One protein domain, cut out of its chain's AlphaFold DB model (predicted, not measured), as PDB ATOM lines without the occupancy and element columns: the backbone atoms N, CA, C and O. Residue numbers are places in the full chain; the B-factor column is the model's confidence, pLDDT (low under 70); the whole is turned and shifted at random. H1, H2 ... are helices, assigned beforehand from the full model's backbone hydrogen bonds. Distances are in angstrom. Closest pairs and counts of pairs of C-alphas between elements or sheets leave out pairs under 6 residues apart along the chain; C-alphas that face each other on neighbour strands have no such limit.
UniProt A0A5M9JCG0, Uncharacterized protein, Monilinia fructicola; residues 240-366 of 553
ATOM      1  N   THR A 240      55.383 -32.690 106.998       80.19
ATOM      2  CA  THR A 240      54.993 -33.337 108.259       80.19
ATOM      3  C   THR A 240      53.789 -34.263 108.080       80.19
ATOM      4  O   THR A 240      53.829 -35.399 108.550       80.19
ATOM      5  N   PHE A 241      52.757 -33.843 107.335       83.25
ATOM      6  CA  PHE A 241      51.610 -34.708 107.024       83.25
ATOM      7  C   PHE A 241      52.020 -35.953 106.216       83.25
ATOM      8  O   PHE A 241      51.640 -37.066 106.577       83.25
ATOM      9  N   GLN A 242      52.861 -35.801 105.180       79.62
ATOM     10  CA  GLN A 242      53.412 -36.943 104.428       79.62
ATOM     11  C   GLN A 242      54.170 -37.914 105.347       79.62
ATOM     12  O   GLN A 242      53.922 -39.116 105.295       79.62
ATOM     13  N   VAL A 243      55.061 -37.417 106.214       79.75
ATOM     14  CA  VAL A 243      55.827 -38.262 107.151       79.75
ATOM     15  C   VAL A 243      54.910 -38.993 108.136       79.75
ATOM     16  O   VAL A 243      55.115 -40.184 108.381       79.75
ATOM     17  N   LEU A 244      53.882 -38.323 108.665       85.94
ATOM     18  CA  LEU A 244      52.899 -38.924 109.568       85.94
ATOM     19  C   LEU A 244      52.102 -40.039 108.873       85.94
ATOM     20  O   LEU A 244      52.081 -41.163 109.373       85.94
ATOM     21  N   ILE A 245      51.538 -39.777 107.688       87.06
ATOM     22  CA  ILE A 245      50.816 -40.787 106.900       87.06
ATOM     23  C   ILE A 245      51.729 -41.970 106.545       87.06
ATOM     24  O   ILE A 245      51.326 -43.118 106.722       87.06
ATOM     25  N   TYR A 246      52.976 -41.741 106.120       85.00
ATOM     26  CA  TYR A 246      53.905 -42.838 105.816       85.00
ATOM     27  C   TYR A 246      54.254 -43.691 107.044       85.00
ATOM     28  O   TYR A 246      54.334 -44.914 106.918       85.00
ATOM     29  N   ARG A 247      54.430 -43.086 108.228       82.56
ATOM     30  CA  ARG A 247      54.675 -43.815 109.487       82.56
ATOM     31  C   ARG A 247      53.455 -44.638 109.911       82.56
ATOM     32  O   ARG A 247      53.606 -45.815 110.238       82.56
ATOM     33  N   LEU A 248      52.253 -44.065 109.834       86.12
ATOM     34  CA  LEU A 248      51.002 -44.768 110.134       86.12
ATOM     35  C   LEU A 248      50.761 -45.930 109.155       86.12
ATOM     36  O   LEU A 248      50.564 -47.063 109.590       86.12
ATOM     37  N   LEU A 249      50.883 -45.698 107.843       87.44
ATOM     38  CA  LEU A 249      50.748 -46.740 106.815       87.44
ATOM     39  C   LEU A 249      51.860 -47.799 106.871       87.44
ATOM     40  O   LEU A 249      51.662 -48.916 106.393       87.44
ATOM     41  N   TYR A 250      53.038 -47.489 107.417       84.44
ATOM     42  CA  TYR A 250      54.073 -48.488 107.700       84.44
ATOM     43  C   TYR A 250      53.677 -49.391 108.873       84.44
ATOM     44  O   TYR A 250      53.809 -50.611 108.771       84.44
ATOM     45  N   GLN A 251      53.152 -48.817 109.959       82.38
ATOM     46  CA  GLN A 251      52.788 -49.581 111.152       82.38
ATOM     47  C   GLN A 251      51.479 -50.374 110.975       82.38
ATOM     48  O   GLN A 251      51.415 -51.522 111.412       82.38
ATOM     49  N   ALA A 252      50.485 -49.839 110.256       85.56
ATOM     50  CA  ALA A 252      49.269 -50.571 109.879       85.56
ATOM     51  C   ALA A 252      49.612 -51.850 109.095       85.56
ATOM     52  O   ALA A 252      49.271 -52.952 109.514       85.56
ATOM     53  N   ARG A 253      50.441 -51.739 108.049       85.06
ATOM     54  CA  ARG A 253      50.932 -52.888 107.261       85.06
ATOM     55  C   ARG A 253      51.836 -53.863 108.036       85.06
ATOM     56  O   ARG A 253      52.172 -54.919 107.499       85.06
ATOM     57  N   ARG A 254      52.246 -53.544 109.271       81.25
ATOM     58  CA  ARG A 254      52.942 -54.469 110.189       81.25
ATOM     59  C   ARG A 254      52.001 -55.173 111.164       81.25
ATOM     60  O   ARG A 254      52.231 -56.346 111.426       81.25
ATOM     61  N   LEU A 255      51.018 -54.461 111.723       82.38
ATOM     62  CA  LEU A 255      50.224 -54.927 112.871       82.38
ATOM     63  C   LEU A 255      48.737 -55.156 112.571       82.38
ATOM     64  O   LEU A 255      48.137 -56.047 113.160       82.38
ATOM     65  N   LEU A 256      48.127 -54.340 111.706       81.44
ATOM     66  CA  LEU A 256      46.683 -54.340 111.462       81.44
ATOM     67  C   LEU A 256      46.366 -53.810 110.048       81.44
ATOM     68  O   LEU A 256      46.218 -52.598 109.868       81.44
ATOM     69  N   PRO A 257      46.254 -54.691 109.035       82.25
ATOM     70  CA  PRO A 257      46.024 -54.282 107.649       82.25
ATOM     71  C   PRO A 257      44.737 -53.482 107.418       82.25
ATOM     72  O   PRO A 257      44.729 -52.568 106.599       82.25
ATOM     73  N   SER A 258      43.667 -53.759 108.169       83.38
ATOM     74  CA  SER A 258      42.392 -53.035 108.052       83.38
ATOM     75  C   SER A 258      42.504 -51.544 108.396       83.38
ATOM     76  O   SER A 258      41.778 -50.732 107.826       83.38
ATOM     77  N   ALA A 259      43.468 -51.150 109.238       85.25
ATOM     78  CA  ALA A 259      43.707 -49.747 109.585       85.25
ATOM     79  C   ALA A 259      44.213 -48.895 108.400       85.25
ATOM     80  O   ALA A 259      44.171 -47.667 108.472       85.25
ATOM     81  N   VAL A 260      44.656 -49.513 107.296       87.38
ATOM     82  CA  VAL A 260      45.072 -48.802 106.073       87.38
ATOM     83  C   VAL A 260      43.931 -47.956 105.487       87.38
ATOM     84  O   VAL A 260      44.191 -46.853 105.000       87.38
ATOM     85  N   TYR A 261      42.678 -48.415 105.585       86.88
ATOM     86  CA  TYR A 261      41.519 -47.679 105.073       86.88
ATOM     87  C   TYR A 261      41.199 -46.413 105.901       86.88
ATOM     88  O   TYR A 261      41.258 -45.330 105.310       86.88
ATOM     89  N   PRO A 262      41.008 -46.460 107.238       84.88
ATOM     90  CA  PRO A 262      40.830 -45.251 108.054       84.88
ATOM     91  C   PRO A 262      41.956 -44.215 107.918       84.88
ATOM     92  O   PRO A 262      41.690 -43.018 107.834       84.88
ATOM     93  N   ILE A 263      43.219 -44.649 107.801       87.31
ATOM     94  CA  ILE A 263      44.348 -43.724 107.578       87.31
ATOM     95  C   ILE A 263      44.206 -42.979 106.235       87.31
ATOM     96  O   ILE A 263      44.598 -41.816 106.131       87.31
ATOM     97  N   SER A 264      43.624 -43.607 105.207       88.62
ATOM     98  CA  SER A 264      43.375 -42.953 103.913       88.62
ATOM     99  C   SER A 264      42.234 -41.928 103.956       88.62
ATOM    100  O   SER A 264      42.321 -40.908 103.273       88.62
ATOM    101  N   GLN A 265      41.220 -42.129 104.810       87.25
ATOM    102  CA  GLN A 265      40.106 -41.185 104.999       87.25
ATOM    103  C   GLN A 265      40.562 -39.839 105.595       87.25
ATOM    104  O   GLN A 265      39.910 -38.822 105.383       87.25
ATOM    105  N   MET A 266      41.731 -39.788 106.248       85.38
ATOM    106  CA  MET A 266      42.345 -38.533 106.710       85.38
ATOM    107  C   MET A 266      42.857 -37.638 105.560       85.38
ATOM    108  O   MET A 266      43.100 -36.446 105.762       85.38
ATOM    109  N   VAL A 267      43.081 -38.197 104.363       86.81
ATOM    110  CA  VAL A 267      43.738 -37.493 103.247       86.81
ATOM    111  C   VAL A 267      42.816 -36.476 102.555       86.81
ATOM    112  O   VAL A 267      43.282 -35.352 102.360       86.81
ATOM    113  N   PRO A 268      41.540 -36.777 102.225       86.25
ATOM    114  CA  PRO A 268      40.595 -35.778 101.716       86.25
ATOM    115  C   PRO A 268      40.453 -34.545 102.617       86.25
ATOM    116  O   PRO A 268      40.585 -33.423 102.130       86.25
ATOM    117  N   SER A 269      40.265 -34.725 103.928       82.44
ATOM    118  CA  SER A 269      40.088 -33.605 104.864       82.44
ATOM    119  C   SER A 269      41.339 -32.722 104.927       82.44
ATOM    120  O   SER A 269      41.245 -31.500 104.812       82.44
ATOM    121  N   TYR A 270      42.533 -33.328 104.999       81.62
ATOM    122  CA  TYR A 270      43.790 -32.577 104.909       81.62
ATOM    123  C   TYR A 270      43.925 -31.818 103.577       81.62
ATOM    124  O   TYR A 270      44.350 -30.660 103.553       81.62
ATOM    125  N   PHE A 271      43.546 -32.456 102.466       81.06
ATOM    126  CA  PHE A 271      43.612 -31.870 101.131       81.06
ATOM    127  C   PHE A 271      42.749 -30.605 101.026       81.06
ATOM    128  O   PHE A 271      43.260 -29.544 100.660       81.06
ATOM    129  N   PHE A 272      41.465 -30.680 101.381       78.62
ATOM    130  CA  PHE A 272      40.565 -29.534 101.248       78.62
ATOM    131  C   PHE A 272      40.908 -28.399 102.227       78.62
ATOM    132  O   PHE A 272      40.910 -27.238 101.818       78.62
ATOM    133  N   HIS A 273      41.300 -28.701 103.471       76.38
ATOM    134  CA  HIS A 273      41.689 -27.657 104.424       76.38
ATOM    135  C   HIS A 273      43.020 -26.966 104.062       76.38
ATOM    136  O   HIS A 273      43.080 -25.735 104.056       76.38
ATOM    137  N   HIS A 274      44.077 -27.713 103.712       68.44
ATOM    138  CA  HIS A 274      45.434 -27.149 103.585       68.44
ATOM    139  C   HIS A 274      45.905 -26.905 102.146       68.44
ATOM    140  O   HIS A 274      46.771 -26.053 101.938       68.44
ATOM    141  N   LEU A 275      45.345 -27.593 101.142       65.44
ATOM    142  CA  LEU A 275      45.694 -27.374  99.730       65.44
ATOM    143  C   LEU A 275      44.669 -26.505  98.983       65.44
ATOM    144  O   LEU A 275      45.094 -25.756  98.108       65.44
ATOM    145  N   ASN A 276      43.379 -26.520  99.358       66.06
ATOM    146  CA  ASN A 276      42.377 -25.577  98.816       66.06
ATOM    147  C   ASN A 276      42.205 -24.288  99.658       66.06
ATOM    148  O   ASN A 276      41.431 -23.403  99.299       66.06
ATOM    149  N   ARG A 277      42.931 -24.169 100.782       61.34
ATOM    150  CA  ARG A 277      43.084 -22.957 101.620       61.34
ATOM    151  C   ARG A 277      41.775 -22.193 101.910       61.34
ATOM    152  O   ARG A 277      41.744 -20.966 101.851       61.34
ATOM    153  N   GLY A 278      40.699 -22.914 102.224       51.06
ATOM    154  CA  GLY A 278      39.405 -22.314 102.575       51.06
ATOM    155  C   GLY A 278      38.642 -21.661 101.415       51.06
ATOM    156  O   GLY A 278      37.671 -20.952 101.665       51.06
ATOM    157  N   SER A 279      39.041 -21.890 100.159       47.47
ATOM    158  CA  SER A 279      38.201 -21.552  99.008       47.47
ATOM    159  C   SER A 279      36.929 -22.401  99.037       47.47
ATOM    160  O   SER A 279      37.002 -23.629  99.000       47.47
ATOM    161  N   ALA A 280      35.762 -21.754  99.064       51.38
ATOM    162  CA  ALA A 280      34.458 -22.415  98.948       51.38
ATOM    163  C   ALA A 280      34.138 -22.877  97.508       51.38
ATOM    164  O   ALA A 280      33.022 -23.303  97.223       51.38
ATOM    165  N   SER A 281      35.102 -22.768  96.588       56.97
ATOM    166  CA  SER A 281      35.019 -23.295  95.229       56.97
ATOM    167  C   SER A 281      35.888 -24.543  95.089       56.97
ATOM    168  O   SER A 281      37.031 -24.564  95.549       56.97
ATOM    169  N   ASP A 282      35.383 -25.540  94.360       62.72
ATOM    170  CA  ASP A 282      36.123 -26.746  93.956       62.72
ATOM    171  C   ASP A 282      37.354 -26.454  93.073       62.72
ATOM    172  O   ASP A 282      38.115 -27.374  92.756       62.72
ATOM    173  N   PHE A 283      37.500 -25.207  92.602       66.69
ATOM    174  CA  PHE A 283      38.499 -24.804  91.621       66.69
ATOM    175  C   PHE A 283      39.892 -24.602  92.242       66.69
ATOM    176  O   PHE A 283      40.154 -23.613  92.928       66.69
ATOM    177  N   LEU A 284      40.807 -25.527  91.952       71.06
ATOM    178  CA  LEU A 284      42.181 -25.514  92.448       71.06
ATOM    179  C   LEU A 284      43.082 -24.548  91.663       71.06
ATOM    180  O   LEU A 284      43.190 -24.625  90.440       71.06
ATOM    181  N   GLU A 285      43.853 -23.721  92.380       75.00
ATOM    182  CA  GLU A 285      44.983 -22.981  91.799       75.00
ATOM    183  C   GLU A 285      45.958 -23.966  91.106       75.00
ATOM    184  O   GLU A 285      46.298 -24.988  91.711       75.00
ATOM    185  N   PRO A 286      46.513 -23.677  89.909       78.81
ATOM    186  CA  PRO A 286      47.453 -24.577  89.225       78.81
ATOM    187  C   PRO A 286      48.644 -25.049  90.083       78.81
ATOM    188  O   PRO A 286      49.118 -26.182  89.946       78.81
ATOM    189  N   ARG A 287      49.114 -24.218  91.027       77.69
ATOM    190  CA  ARG A 287      50.159 -24.602  91.994       77.69
ATOM    191  C   ARG A 287      49.651 -25.582  93.056       77.69
ATOM    192  O   ARG A 287      50.392 -26.494  93.426       77.69
ATOM    193  N   ALA A 288      48.416 -25.421  93.533       75.94
ATOM    194  CA  ALA A 288      47.763 -26.362  94.442       75.94
ATOM    195  C   ALA A 288      47.469 -27.694  93.736       75.94
ATOM    196  O   ALA A 288      47.844 -28.744  94.249       75.94
ATOM    197  N   HIS A 289      46.926 -27.654  92.515       84.00
ATOM    198  CA  HIS A 289      46.665 -28.826  91.671       84.00
ATOM    199  C   HIS A 289      47.929 -29.660  91.399       84.00
ATOM    200  O   HIS A 289      47.924 -30.877  91.607       84.00
ATOM    201  N   SER A 290      49.053 -29.022  91.041       83.06
ATOM    202  CA  SER A 290      50.327 -29.731  90.828       83.06
ATOM    203  C   SER A 290      50.863 -30.380  92.113       83.06
ATOM    204  O   SER A 290      51.374 -31.501  92.073       83.06
ATOM    205  N   ARG A 291      50.733 -29.711  93.271       81.19
ATOM    206  CA  ARG A 291      51.097 -30.281  94.584       81.19
ATOM    207  C   ARG A 291      50.179 -31.448  94.958       81.19
ATOM    208  O   ARG A 291      50.674 -32.478  95.406       81.19
ATOM    209  N   GLY A 292      48.876 -31.292  94.731       81.81
ATOM    210  CA  GLY A 292      47.842 -32.288  94.993       81.81
ATOM    211  C   GLY A 292      48.039 -33.560  94.177       81.81
ATOM    212  O   GLY A 292      48.120 -34.640  94.753       81.81
ATOM    213  N   SER A 293      48.239 -33.433  92.863       87.25
ATOM    214  CA  SER A 293      48.527 -34.563  91.965       87.25
ATOM    215  C   SER A 293      49.812 -35.300  92.383       87.25
ATOM    216  O   SER A 293      49.832 -36.524  92.507       87.25
ATOM    217  N   LYS A 294      50.879 -34.564  92.736       85.69
ATOM    218  CA  LYS A 294      52.130 -35.156  93.251       85.69
ATOM    219  C   LYS A 294      51.959 -35.856  94.605       85.69
ATOM    220  O   LYS A 294      52.646 -36.843  94.856       85.69
ATOM    221  N   LEU A 295      51.081 -35.363  95.482       85.69
ATOM    222  CA  LEU A 295      50.744 -36.021  96.749       85.69
ATOM    223  C   LEU A 295      49.926 -37.298  96.502       85.69
ATOM    224  O   LEU A 295      50.268 -38.349  97.039       85.69
ATOM    225  N   LEU A 296      48.911 -37.221  95.639       89.81
ATOM    226  CA  LEU A 296      48.061 -38.335  95.222       89.81
ATOM    227  C   LEU A 296      48.897 -39.516  94.709       89.81
ATOM    228  O   LEU A 296      48.823 -40.613  95.263       89.81
ATOM    229  N   ASN A 297      49.753 -39.285  93.711       91.94
ATOM    230  CA  ASN A 297      50.532 -40.349  93.070       91.94
ATOM    231  C   ASN A 297      51.570 -40.984  94.010       91.94
ATOM    232  O   ASN A 297      51.815 -42.189  93.937       91.94
ATOM    233  N   LYS A 298      52.123 -40.211  94.955       88.94
ATOM    234  CA  LYS A 298      52.960 -40.740  96.045       88.94
ATOM    235  C   LYS A 298      52.175 -41.632  97.011       88.94
ATOM    236  O   LYS A 298      52.678 -42.680  97.411       88.94
ATOM    237  N   LEU A 299      50.969 -41.221  97.406       89.50
ATOM    238  CA  LEU A 299      50.156 -41.959  98.374       89.50
ATOM    239  C   LEU A 299      49.568 -43.239  97.769       89.50
ATOM    240  O   LEU A 299      49.682 -44.290  98.398       89.50
ATOM    241  N   LEU A 300      49.073 -43.199  96.524       91.81
ATOM    242  CA  LEU A 300      48.659 -44.392  95.766       91.81
ATOM    243  C   LEU A 300      49.761 -45.471  95.754       91.81
ATOM    244  O   LEU A 300      49.463 -46.649  95.939       91.81
ATOM    245  N   HIS A 301      51.029 -45.060  95.622       90.75
ATOM    246  CA  HIS A 301      52.207 -45.937  95.615       90.75
ATOM    247  C   HIS A 301      52.658 -46.466  96.991       90.75
ATOM    248  O   HIS A 301      53.400 -47.450  97.081       90.75
ATOM    249  N   VAL A 302      52.247 -45.837  98.093       88.25
ATOM    250  CA  VAL A 302      52.471 -46.399  99.438       88.25
ATOM    251  C   VAL A 302      51.314 -47.311  99.841       88.25
ATOM    252  O   VAL A 302      51.565 -48.345 100.462       88.25
ATOM    253  N   LEU A 303      50.088 -46.992  99.416       89.81
ATOM    254  CA  LEU A 303      48.916 -47.860  99.556       89.81
ATOM    255  C   LEU A 303      49.001 -49.123  98.689       89.81
ATOM    256  O   LEU A 303      48.452 -50.145  99.073       89.81
ATOM    257  N   SER A 304      49.737 -49.116  97.574       90.62
ATOM    258  CA  SER A 304      49.916 -50.317  96.743       90.62
ATOM    259  C   SER A 304      50.869 -51.367  97.319       90.62
ATOM    260  O   SER A 304      51.149 -52.374  96.672       90.62
ATOM    261  N   ARG A 305      51.437 -51.133  98.508       87.56
ATOM    262  CA  ARG A 305      52.426 -52.031  99.115       87.56
ATOM    263  C   ARG A 305      51.721 -53.045 100.019       87.56
ATOM    264  O   ARG A 305      50.967 -52.618 100.894       87.56
ATOM    265  N   PRO A 306      51.986 -54.357  99.885       84.81
ATOM    266  CA  PRO A 306      51.362 -55.363 100.735       84.81
ATOM    267  C   PRO A 306      51.692 -55.199 102.218       84.81
ATOM    268  O   PRO A 306      52.710 -54.607 102.609       84.81
ATOM    269  N   SER A 307      50.799 -55.749 103.039       84.62
ATOM    270  CA  SER A 307      51.030 -55.963 104.465       84.62
ATOM    271  C   SER A 307      51.965 -57.150 104.699       84.62
ATOM    272  O   SER A 307      52.098 -58.026 103.847       84.62
ATOM    273  N   ARG A 308      52.620 -57.192 105.866       79.25
ATOM    274  CA  ARG A 308      53.405 -58.361 106.305       79.25
ATOM    275  C   ARG A 308      52.512 -59.524 106.741       79.25
ATOM    276  O   ARG A 308      52.910 -60.674 106.606       79.25
ATOM    277  N   LEU A 309      51.326 -59.211 107.260       72.00
ATOM    278  CA  LEU A 309      50.281 -60.173 107.596       72.00
ATOM    279  C   LEU A 309      49.392 -60.387 106.364       72.00
ATOM    280  O   LEU A 309      48.912 -59.412 105.790       72.00
ATOM    281  N   GLU A 310      49.228 -61.652 105.965       75.50
ATOM    282  CA  GLU A 310      48.418 -62.132 104.830       75.50
ATOM    283  C   GLU A 310      48.419 -61.211 103.583       75.50
ATOM    284  O   GLU A 310      47.387 -60.624 103.245       75.50
ATOM    285  N   PRO A 311      49.563 -61.087 102.870       80.50
ATOM    286  CA  PRO A 311      49.767 -60.105 101.802       80.50
ATOM    287  C   PRO A 311      48.609 -59.969 100.804       80.50
ATOM    288  O   PRO A 311      48.136 -58.855 100.591       80.50
ATOM    289  N   LEU A 312      48.124 -61.080 100.237       80.75
ATOM    290  CA  LEU A 312      47.080 -61.074  99.202       80.75
ATOM    291  C   LEU A 312      45.694 -60.727  99.765       80.75
ATOM    292  O   LEU A 312      45.032 -59.838  99.239       80.75
ATOM    293  N   LYS A 313      45.279 -61.324 100.892       79.88
ATOM    294  CA  LYS A 313      44.007 -60.964 101.551       79.88
ATOM    295  C   LYS A 313      43.981 -59.487 101.965       79.88
ATOM    296  O   LYS A 313      42.949 -58.831 101.868       79.88
ATOM    297  N   SER A 314      45.134 -58.929 102.357       80.94
ATOM    298  CA  SER A 314      45.253 -57.511 102.719       80.94
ATOM    299  C   SER A 314      45.008 -56.529 101.560       80.94
ATOM    300  O   SER A 314      44.770 -55.346 101.813       80.94
ATOM    301  N   MET A 315      45.022 -56.994 100.302       86.88
ATOM    302  CA  MET A 315      44.808 -56.145  99.120       86.88
ATOM    303  C   MET A 315      43.420 -55.515  99.071       86.88
ATOM    304  O   MET A 315      43.293 -54.402  98.568       86.88
ATOM    305  N   ILE A 316      42.409 -56.152  99.670       87.12
ATOM    306  CA  ILE A 316      41.051 -55.603  99.766       87.12
ATOM    307  C   ILE A 316      41.083 -54.246 100.494       87.12
ATOM    308  O   ILE A 316      40.633 -53.237  99.952       87.12
ATOM    309  N   TYR A 317      41.721 -54.167 101.669       87.88
ATOM    310  CA  TYR A 317      41.857 -52.911 102.424       87.88
ATOM    311  C   TYR A 317      42.694 -51.858 101.681       87.88
ATOM    312  O   TYR A 317      42.352 -50.675 101.694       87.88
ATOM    313  N   ASN A 318      43.756 -52.284 100.985       90.38
ATOM    314  CA  ASN A 318      44.565 -51.396 100.148       90.38
ATOM    315  C   ASN A 318      43.756 -50.828  98.963       90.38
ATOM    316  O   ASN A 318      43.907 -49.652  98.633       90.38
ATOM    317  N   TRP A 319      42.869 -51.623  98.354       91.88
ATOM    318  CA  TRP A 319      41.976 -51.192  97.275       91.88
ATOM    319  C   TRP A 319      40.935 -50.184  97.768       91.88
ATOM    320  O   TRP A 319      40.798 -49.115  97.172       91.88
ATOM    321  N   HIS A 320      40.261 -50.453  98.894       89.25
ATOM    322  CA  HIS A 320      39.353 -49.477  99.511       89.25
ATOM    323  C   HIS A 320      40.074 -48.155  99.822       89.25
ATOM    324  O   HIS A 320      39.549 -47.084  99.522       89.25
ATOM    325  N   ALA A 321      41.309 -48.214 100.331       91.69
ATOM    326  CA  ALA A 321      42.117 -47.025 100.590       91.69
ATOM    327  C   ALA A 321      42.512 -46.261  99.310       91.69
ATOM    328  O   ALA A 321      42.508 -45.030  99.289       91.69
ATOM    329  N   GLN A 322      42.818 -46.962  98.212       93.56
ATOM    330  CA  GLN A 322      43.052 -46.320  96.914       93.56
ATOM    331  C   GLN A 322      41.770 -45.696  96.340       93.56
ATOM    332  O   GLN A 322      41.841 -44.595  95.797       93.56
ATOM    333  N   ARG A 323      40.591 -46.317  96.516       92.06
ATOM    334  CA  ARG A 323      39.302 -45.738  96.084       92.06
ATOM    335  C   ARG A 323      39.016 -44.376  96.727       92.06
ATOM    336  O   ARG A 323      38.509 -43.505  96.027       92.06
ATOM    337  N   VAL A 324      39.387 -44.156  97.994       89.19
ATOM    338  CA  VAL A 324      39.268 -42.843  98.674       89.19
ATOM    339  C   VAL A 324      40.126 -41.767  97.998       89.19
ATOM    340  O   VAL A 324      39.713 -40.616  97.865       89.19
ATOM    341  N   LEU A 325      41.319 -42.134  97.525       90.50
ATOM    342  CA  LEU A 325      42.197 -41.214  96.801       90.50
ATOM    343  C   LEU A 325      41.713 -40.950  95.365       90.50
ATOM    344  O   LEU A 325      41.817 -39.827  94.877       90.50
ATOM    345  N   LEU A 326      41.150 -41.959  94.698       91.69
ATOM    346  CA  LEU A 326      40.581 -41.819  93.354       91.69
ATOM    347  C   LEU A 326      39.276 -41.001  93.358       91.69
ATOM    348  O   LEU A 326      39.068 -40.184  92.464       91.69
ATOM    349  N   SER A 327      38.422 -41.141  94.379       88.12
ATOM    350  CA  SER A 327      37.224 -40.300  94.517       88.12
ATOM    351  C   SER A 327      37.580 -38.844  94.839       88.12
ATOM    352  O   SER A 327      36.977 -37.935  94.269       88.12
ATOM    353  N   LEU A 328      38.614 -38.603  95.656       85.38
ATOM    354  CA  LEU A 328      39.188 -37.268  95.866       85.38
ATOM    355  C   LEU A 328      39.664 -36.636  94.544       85.38
ATOM    356  O   LEU A 328      39.338 -35.484  94.275       85.38
ATOM    357  N   ALA A 329      40.376 -37.396  93.704       86.31
ATOM    358  CA  ALA A 329      40.872 -36.923  92.407       86.31
ATOM    359  C   ALA A 329      39.757 -36.503  91.431       86.31
ATOM    360  O   ALA A 329      39.953 -35.564  90.658       86.31
ATOM    361  N   ASN A 330      38.593 -37.161  91.497       86.00
ATOM    362  CA  ASN A 330      37.416 -36.835  90.685       86.00
ATOM    363  C   ASN A 330      36.582 -35.671  91.255       86.00
ATOM    364  O   ASN A 330      35.909 -34.984  90.491       86.00
ATOM    365  N   ARG A 331      36.602 -35.440  92.578       84.12
ATOM    366  CA  ARG A 331      35.852 -34.344  93.229       84.12
ATOM    367  C   ARG A 331      36.465 -32.960  92.970       84.12
ATOM    368  O   ARG A 331      35.742 -31.971  92.928       84.12
ATOM    369  N   THR A 332      37.782 -32.874  92.788       80.94
ATOM    370  CA  THR A 332      38.497 -31.611  92.516       80.94
ATOM    371  C   THR A 332      38.300 -31.106  91.085       80.94
ATOM    372  O   THR A 332      38.283 -31.910  90.154       80.94
ATOM    373  N   LYS A 333      38.260 -29.781  90.880       79.81
ATOM    374  CA  LYS A 333      38.188 -29.158  89.546       79.81
ATOM    375  C   LYS A 333      39.437 -28.282  89.310       79.81
ATOM    376  O   LYS A 333      39.728 -27.436  90.146       79.81
ATOM    377  N   PRO A 334      40.193 -28.433  88.204       81.12
ATOM    378  CA  PRO A 334      40.229 -29.610  87.335       81.12
ATOM    379  C   PRO A 334      40.646 -30.880  88.113       81.12
ATOM    380  O   PRO A 334      41.296 -30.764  89.156       81.12
ATOM    381  N   PRO A 335      40.302 -32.084  87.619       85.56
ATOM    382  CA  PRO A 335      40.619 -33.346  88.291       85.56
ATOM    383  C   PRO A 335      42.129 -33.557  88.439       85.56
ATOM    384  O   PRO A 335      42.920 -33.109  87.601       85.56
ATOM    385  N   LEU A 336      42.548 -34.232  89.513       86.44
ATOM    386  CA  LEU A 336      43.969 -34.496  89.765       86.44
ATOM    387  C   LEU A 336      44.549 -35.470  88.735       86.44
ATOM    388  O   LEU A 336      43.940 -36.481  88.393       86.44
ATOM    389  N   ILE A 337      45.764 -35.183  88.267       87.62
ATOM    390  CA  ILE A 337      46.421 -35.992  87.237       87.62
ATOM    391  C   ILE A 337      47.071 -37.214  87.889       87.62
ATOM    392  O   ILE A 337      47.950 -37.088  88.746       87.62
ATOM    393  N   ILE A 338      46.658 -38.403  87.449       90.06
ATOM    394  CA  ILE A 338      47.253 -39.674  87.866       90.06
ATOM    395  C   ILE A 338      48.454 -39.972  86.961       90.06
ATOM    396  O   ILE A 338      48.304 -40.245  85.771       90.06
ATOM    397  N   ASP A 339      49.660 -39.925  87.527       87.00
ATOM    398  CA  ASP A 339      50.901 -40.255  86.824       87.00
ATOM    399  C   ASP A 339      50.949 -41.755  86.488       87.00
ATOM    400  O   ASP A 339      50.348 -42.579  87.183       87.00
ATOM    401  N   ARG A 340      51.793 -42.153  85.521       81.94
ATOM    402  CA  ARG A 340      52.089 -43.576  85.243       81.94
ATOM    403  C   ARG A 340      52.411 -44.359  86.526       81.94
ATOM    404  O   ARG A 340      51.995 -45.503  86.662       81.94
ATOM    405  N   LEU A 341      53.130 -43.755  87.473       82.06
ATOM    406  CA  LEU A 341      53.477 -44.391  88.748       82.06
ATOM    407  C   LEU A 341      52.252 -44.598  89.662       82.06
ATOM    408  O   LEU A 341      52.180 -45.621  90.340       82.06
ATOM    409  N   GLY A 342      51.267 -43.694  89.631       84.12
ATOM    410  CA  GLY A 342      49.969 -43.882  90.282       84.12
ATOM    411  C   GLY A 342      49.159 -45.002  89.620       84.12
ATOM    412  O   GLY A 342      48.688 -45.899  90.313       84.12
ATOM    413  N   TYR A 343      49.092 -45.022  88.284       89.88
ATOM    414  CA  TYR A 343      48.381 -46.058  87.522       89.88
ATOM    415  C   TYR A 343      48.939 -47.470  87.772       89.88
ATOM    416  O   TYR A 343      48.186 -48.366  88.146       89.88
ATOM    417  N   HIS A 344      50.264 -47.662  87.672       85.44
ATOM    418  CA  HIS A 344      50.920 -48.938  88.019       85.44
ATOM    419  C   HIS A 344      50.661 -49.349  89.475       85.44
ATOM    420  O   HIS A 344      50.559 -50.534  89.774       85.44
ATOM    421  N   SER A 345      50.519 -48.381  90.384       90.50
ATOM    422  CA  SER A 345      50.229 -48.649  91.796       90.50
ATOM    423  C   SER A 345      48.773 -49.082  92.031       90.50
ATOM    424  O   SER A 345      48.527 -49.880  92.930       90.50
ATOM    425  N   VAL A 346      47.815 -48.627  91.217       90.56
ATOM    426  CA  VAL A 346      46.437 -49.156  91.215       90.56
ATOM    427  C   VAL A 346      46.393 -50.542  90.569       90.56
ATOM    428  O   VAL A 346      45.864 -51.484  91.156       90.56
ATOM    429  N   GLN A 347      47.029 -50.704  89.404       87.62
ATOM    430  CA  GLN A 347      47.111 -51.983  88.693       87.62
ATOM    431  C   GLN A 347      47.724 -53.090  89.569       87.62
ATOM    432  O   GLN A 347      47.202 -54.199  89.601       87.62
ATOM    433  N   ALA A 348      48.786 -52.789  90.323       86.38
ATOM    434  CA  ALA A 348      49.433 -53.746  91.219       86.38
ATOM    435  C   ALA A 348      48.520 -54.249  92.353       86.38
ATOM    436  O   ALA A 348      48.656 -55.400  92.758       86.38
ATOM    437  N   VAL A 349      47.591 -53.422  92.851       88.88
ATOM    438  CA  VAL A 349      46.599 -53.861  93.849       88.88
ATOM    439  C   VAL A 349      45.516 -54.697  93.183       88.88
ATOM    440  O   VAL A 349      45.230 -55.788  93.660       88.88
ATOM    441  N   LEU A 350      44.963 -54.249  92.053       86.94
ATOM    442  CA  LEU A 350      43.917 -54.990  91.337       86.94
ATOM    443  C   LEU A 350      44.386 -56.379  90.862       86.94
ATOM    444  O   LEU A 350      43.613 -57.326  90.916       86.94
ATOM    445  N   LEU A 351      45.657 -56.523  90.467       85.44
ATOM    446  CA  LEU A 351      46.260 -57.814  90.104       85.44
ATOM    447  C   LEU A 351      46.552 -58.733  91.303       85.44
ATOM    448  O   LEU A 351      46.724 -59.935  91.107       85.44
ATOM    449  N   ALA A 352      46.657 -58.187  92.518       82.31
ATOM    450  CA  ALA A 352      46.966 -58.936  93.738       82.31
ATOM    451  C   ALA A 352      45.736 -59.183  94.633       82.31
ATOM    452  O   ALA A 352      45.787 -60.030  95.528       82.31
ATOM    453  N   SER A 353      44.644 -58.449  94.407       82.06
ATOM    454  CA  SER A 353      43.328 -58.708  94.988       82.06
ATOM    455  C   SER A 353      42.782 -60.065  94.555       82.06
ATOM    456  O   SER A 353      43.063 -60.563  93.466       82.06
ATOM    457  N   GLN A 354      41.943 -60.653  95.408       78.00
ATOM    458  CA  GLN A 354      41.149 -61.815  95.033       78.00
ATOM    459  C   GLN A 354      40.180 -61.422  93.909       78.00
ATOM    460  O   GLN A 354      39.343 -60.539  94.101       78.00
ATOM    461  N   LYS A 355      40.299 -62.080  92.751       76.25
ATOM    462  CA  LYS A 355      39.315 -61.980  91.666       76.25
ATOM    463  C   LYS A 355      37.941 -62.401  92.180       76.25
ATOM    464  O   LYS A 355      37.834 -63.378  92.923       76.25
ATOM    465  N   THR A 356      36.894 -61.704  91.750       76.19
ATOM    466  CA  THR A 356      35.521 -62.183  91.944       76.19
ATOM    467  C   THR A 356      35.308 -63.503  91.201       76.19
ATOM    468  O   THR A 356      36.008 -63.815  90.237       76.19
ATOM    469  N   GLU A 357      34.312 -64.285  91.612       70.25
ATOM    470  CA  GLU A 357      33.982 -65.563  90.965       70.25
ATOM    471  C   GLU A 357      33.677 -65.390  89.459       70.25
ATOM    472  O   GLU A 357      34.071 -66.212  88.632       70.25
ATOM    473  N   GLY A 358      33.052 -64.266  89.081       69.94
ATOM    474  CA  GLY A 358      32.848 -63.876  87.683       69.94
ATOM    475  C   GLY A 358      34.151 -63.580  86.934       69.94
ATOM    476  O   GLY A 358      34.319 -64.037  85.808       69.94
ATOM    477  N   GLU A 359      35.102 -62.871  87.548       72.19
ATOM    478  CA  GLU A 359      36.429 -62.609  86.961       72.19
ATOM    479  C   GLU A 359      37.335 -63.850  86.924       72.19
ATOM    480  O   GLU A 359      38.243 -63.906  86.094       72.19
ATOM    481  N   SER A 360      37.112 -64.832  87.806       74.50
ATOM    482  CA  SER A 360      37.778 -66.138  87.736       74.50
ATOM    483  C   SER A 360      37.250 -66.926  86.540       74.50
ATOM    484  O   SER A 360      38.019 -67.183  85.617       74.50
ATOM    485  N   ARG A 361      35.925 -67.139  86.457       71.44
ATOM    486  CA  ARG A 361      35.274 -67.774  85.297       71.44
ATOM    487  C   ARG A 361      35.666 -67.109  83.977       71.44
ATOM    488  O   ARG A 361      36.045 -67.794  83.037       71.44
ATOM    489  N   LEU A 362      35.659 -65.775  83.904       68.31
ATOM    490  CA  LEU A 362      36.072 -65.043  82.698       68.31
ATOM    491  C   LEU A 362      37.563 -65.193  82.355       68.31
ATOM    492  O   LEU A 362      37.910 -65.068  81.186       68.31
ATOM    493  N   ALA A 363      38.435 -65.455  83.333       71.31
ATOM    494  CA  ALA A 363      39.854 -65.723  83.094       71.31
ATOM    495  C   ALA A 363      40.145 -67.205  82.787       71.31
ATOM    496  O   ALA A 363      41.140 -67.507  82.140       71.31
ATOM    497  N   GLU A 364      39.285 -68.120  83.233       75.62
ATOM    498  CA  GLU A 364      39.289 -69.541  82.861       75.62
ATOM    499  C   GLU A 364      38.733 -69.744  81.440       75.62
ATOM    500  O   GLU A 364      39.208 -70.607  80.706       75.62
ATOM    501  N   LEU A 365      37.786 -68.894  81.030       71.75
ATOM    502  CA  LEU A 365      37.278 -68.748  79.659       71.75
ATOM    503  C   LEU A 365      38.240 -67.997  78.720       71.75
ATOM    504  O   LEU A 365      37.892 -67.785  77.561       71.75
ATOM    505  N   GLN A 366      39.417 -67.555  79.182       73.56
ATOM    506  CA  GLN A 366      40.398 -66.838  78.358       73.56
ATOM    507  C   GLN A 366      41.576 -67.721  77.941       73.56
ATOM    508  O   GLN A 366      42.128 -68.492  78.728       73.56
TER     509      GLN A 366
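This is residues 240 to 366 of the 553 residues of an uncharacterized protein of Monilinia fructicola (UniProt A0A5M9JCG0). Five helices, H1 to H5, pack as an up-and-down bundle, each running against the one before it. Past one end, residues 356 to 362, mostly in small H6, stick out. The printed part is 127 residues with six named helices, H1 to H6, and no named strand: all helix, compact, radius of gyration of the C-alphas 15.7 A, spans 49 by 34 by 21 A.

Start at H1, residues 240 to 255, which forms a hairpin with H2, residues 257 to 275; the closest C-alphas, Ala 252 and Ala 259, are 5.6 A apart. H2 touches H4, residues 315 to 331, closest at C-alphas 261 and 321, 4.6 A. H3, residues 286 to 303, touches H5, residues 340 to 350, with 296 to 303 alone, closest at C-alphas 297 and 342, 4.5 A. H6, residues 357 to 364, touches no helix. Every O i to N i+4 pair is within hydrogen-bond range in H1, H3 and H6; H2 has 9 of 15, H4 12 of 13, H5 6 of 7.

Find C-alpha 240 at (54.993, -33.337, 108.259), where H1 begins; H2 spans 28.1 A, and H6 ends at C-alpha 364, (39.289, -69.541, 82.861).

The printed part has no cut; H3 to H4 is a long link. Residues 274 to 283, 358 and 362 are under pLDDT 70.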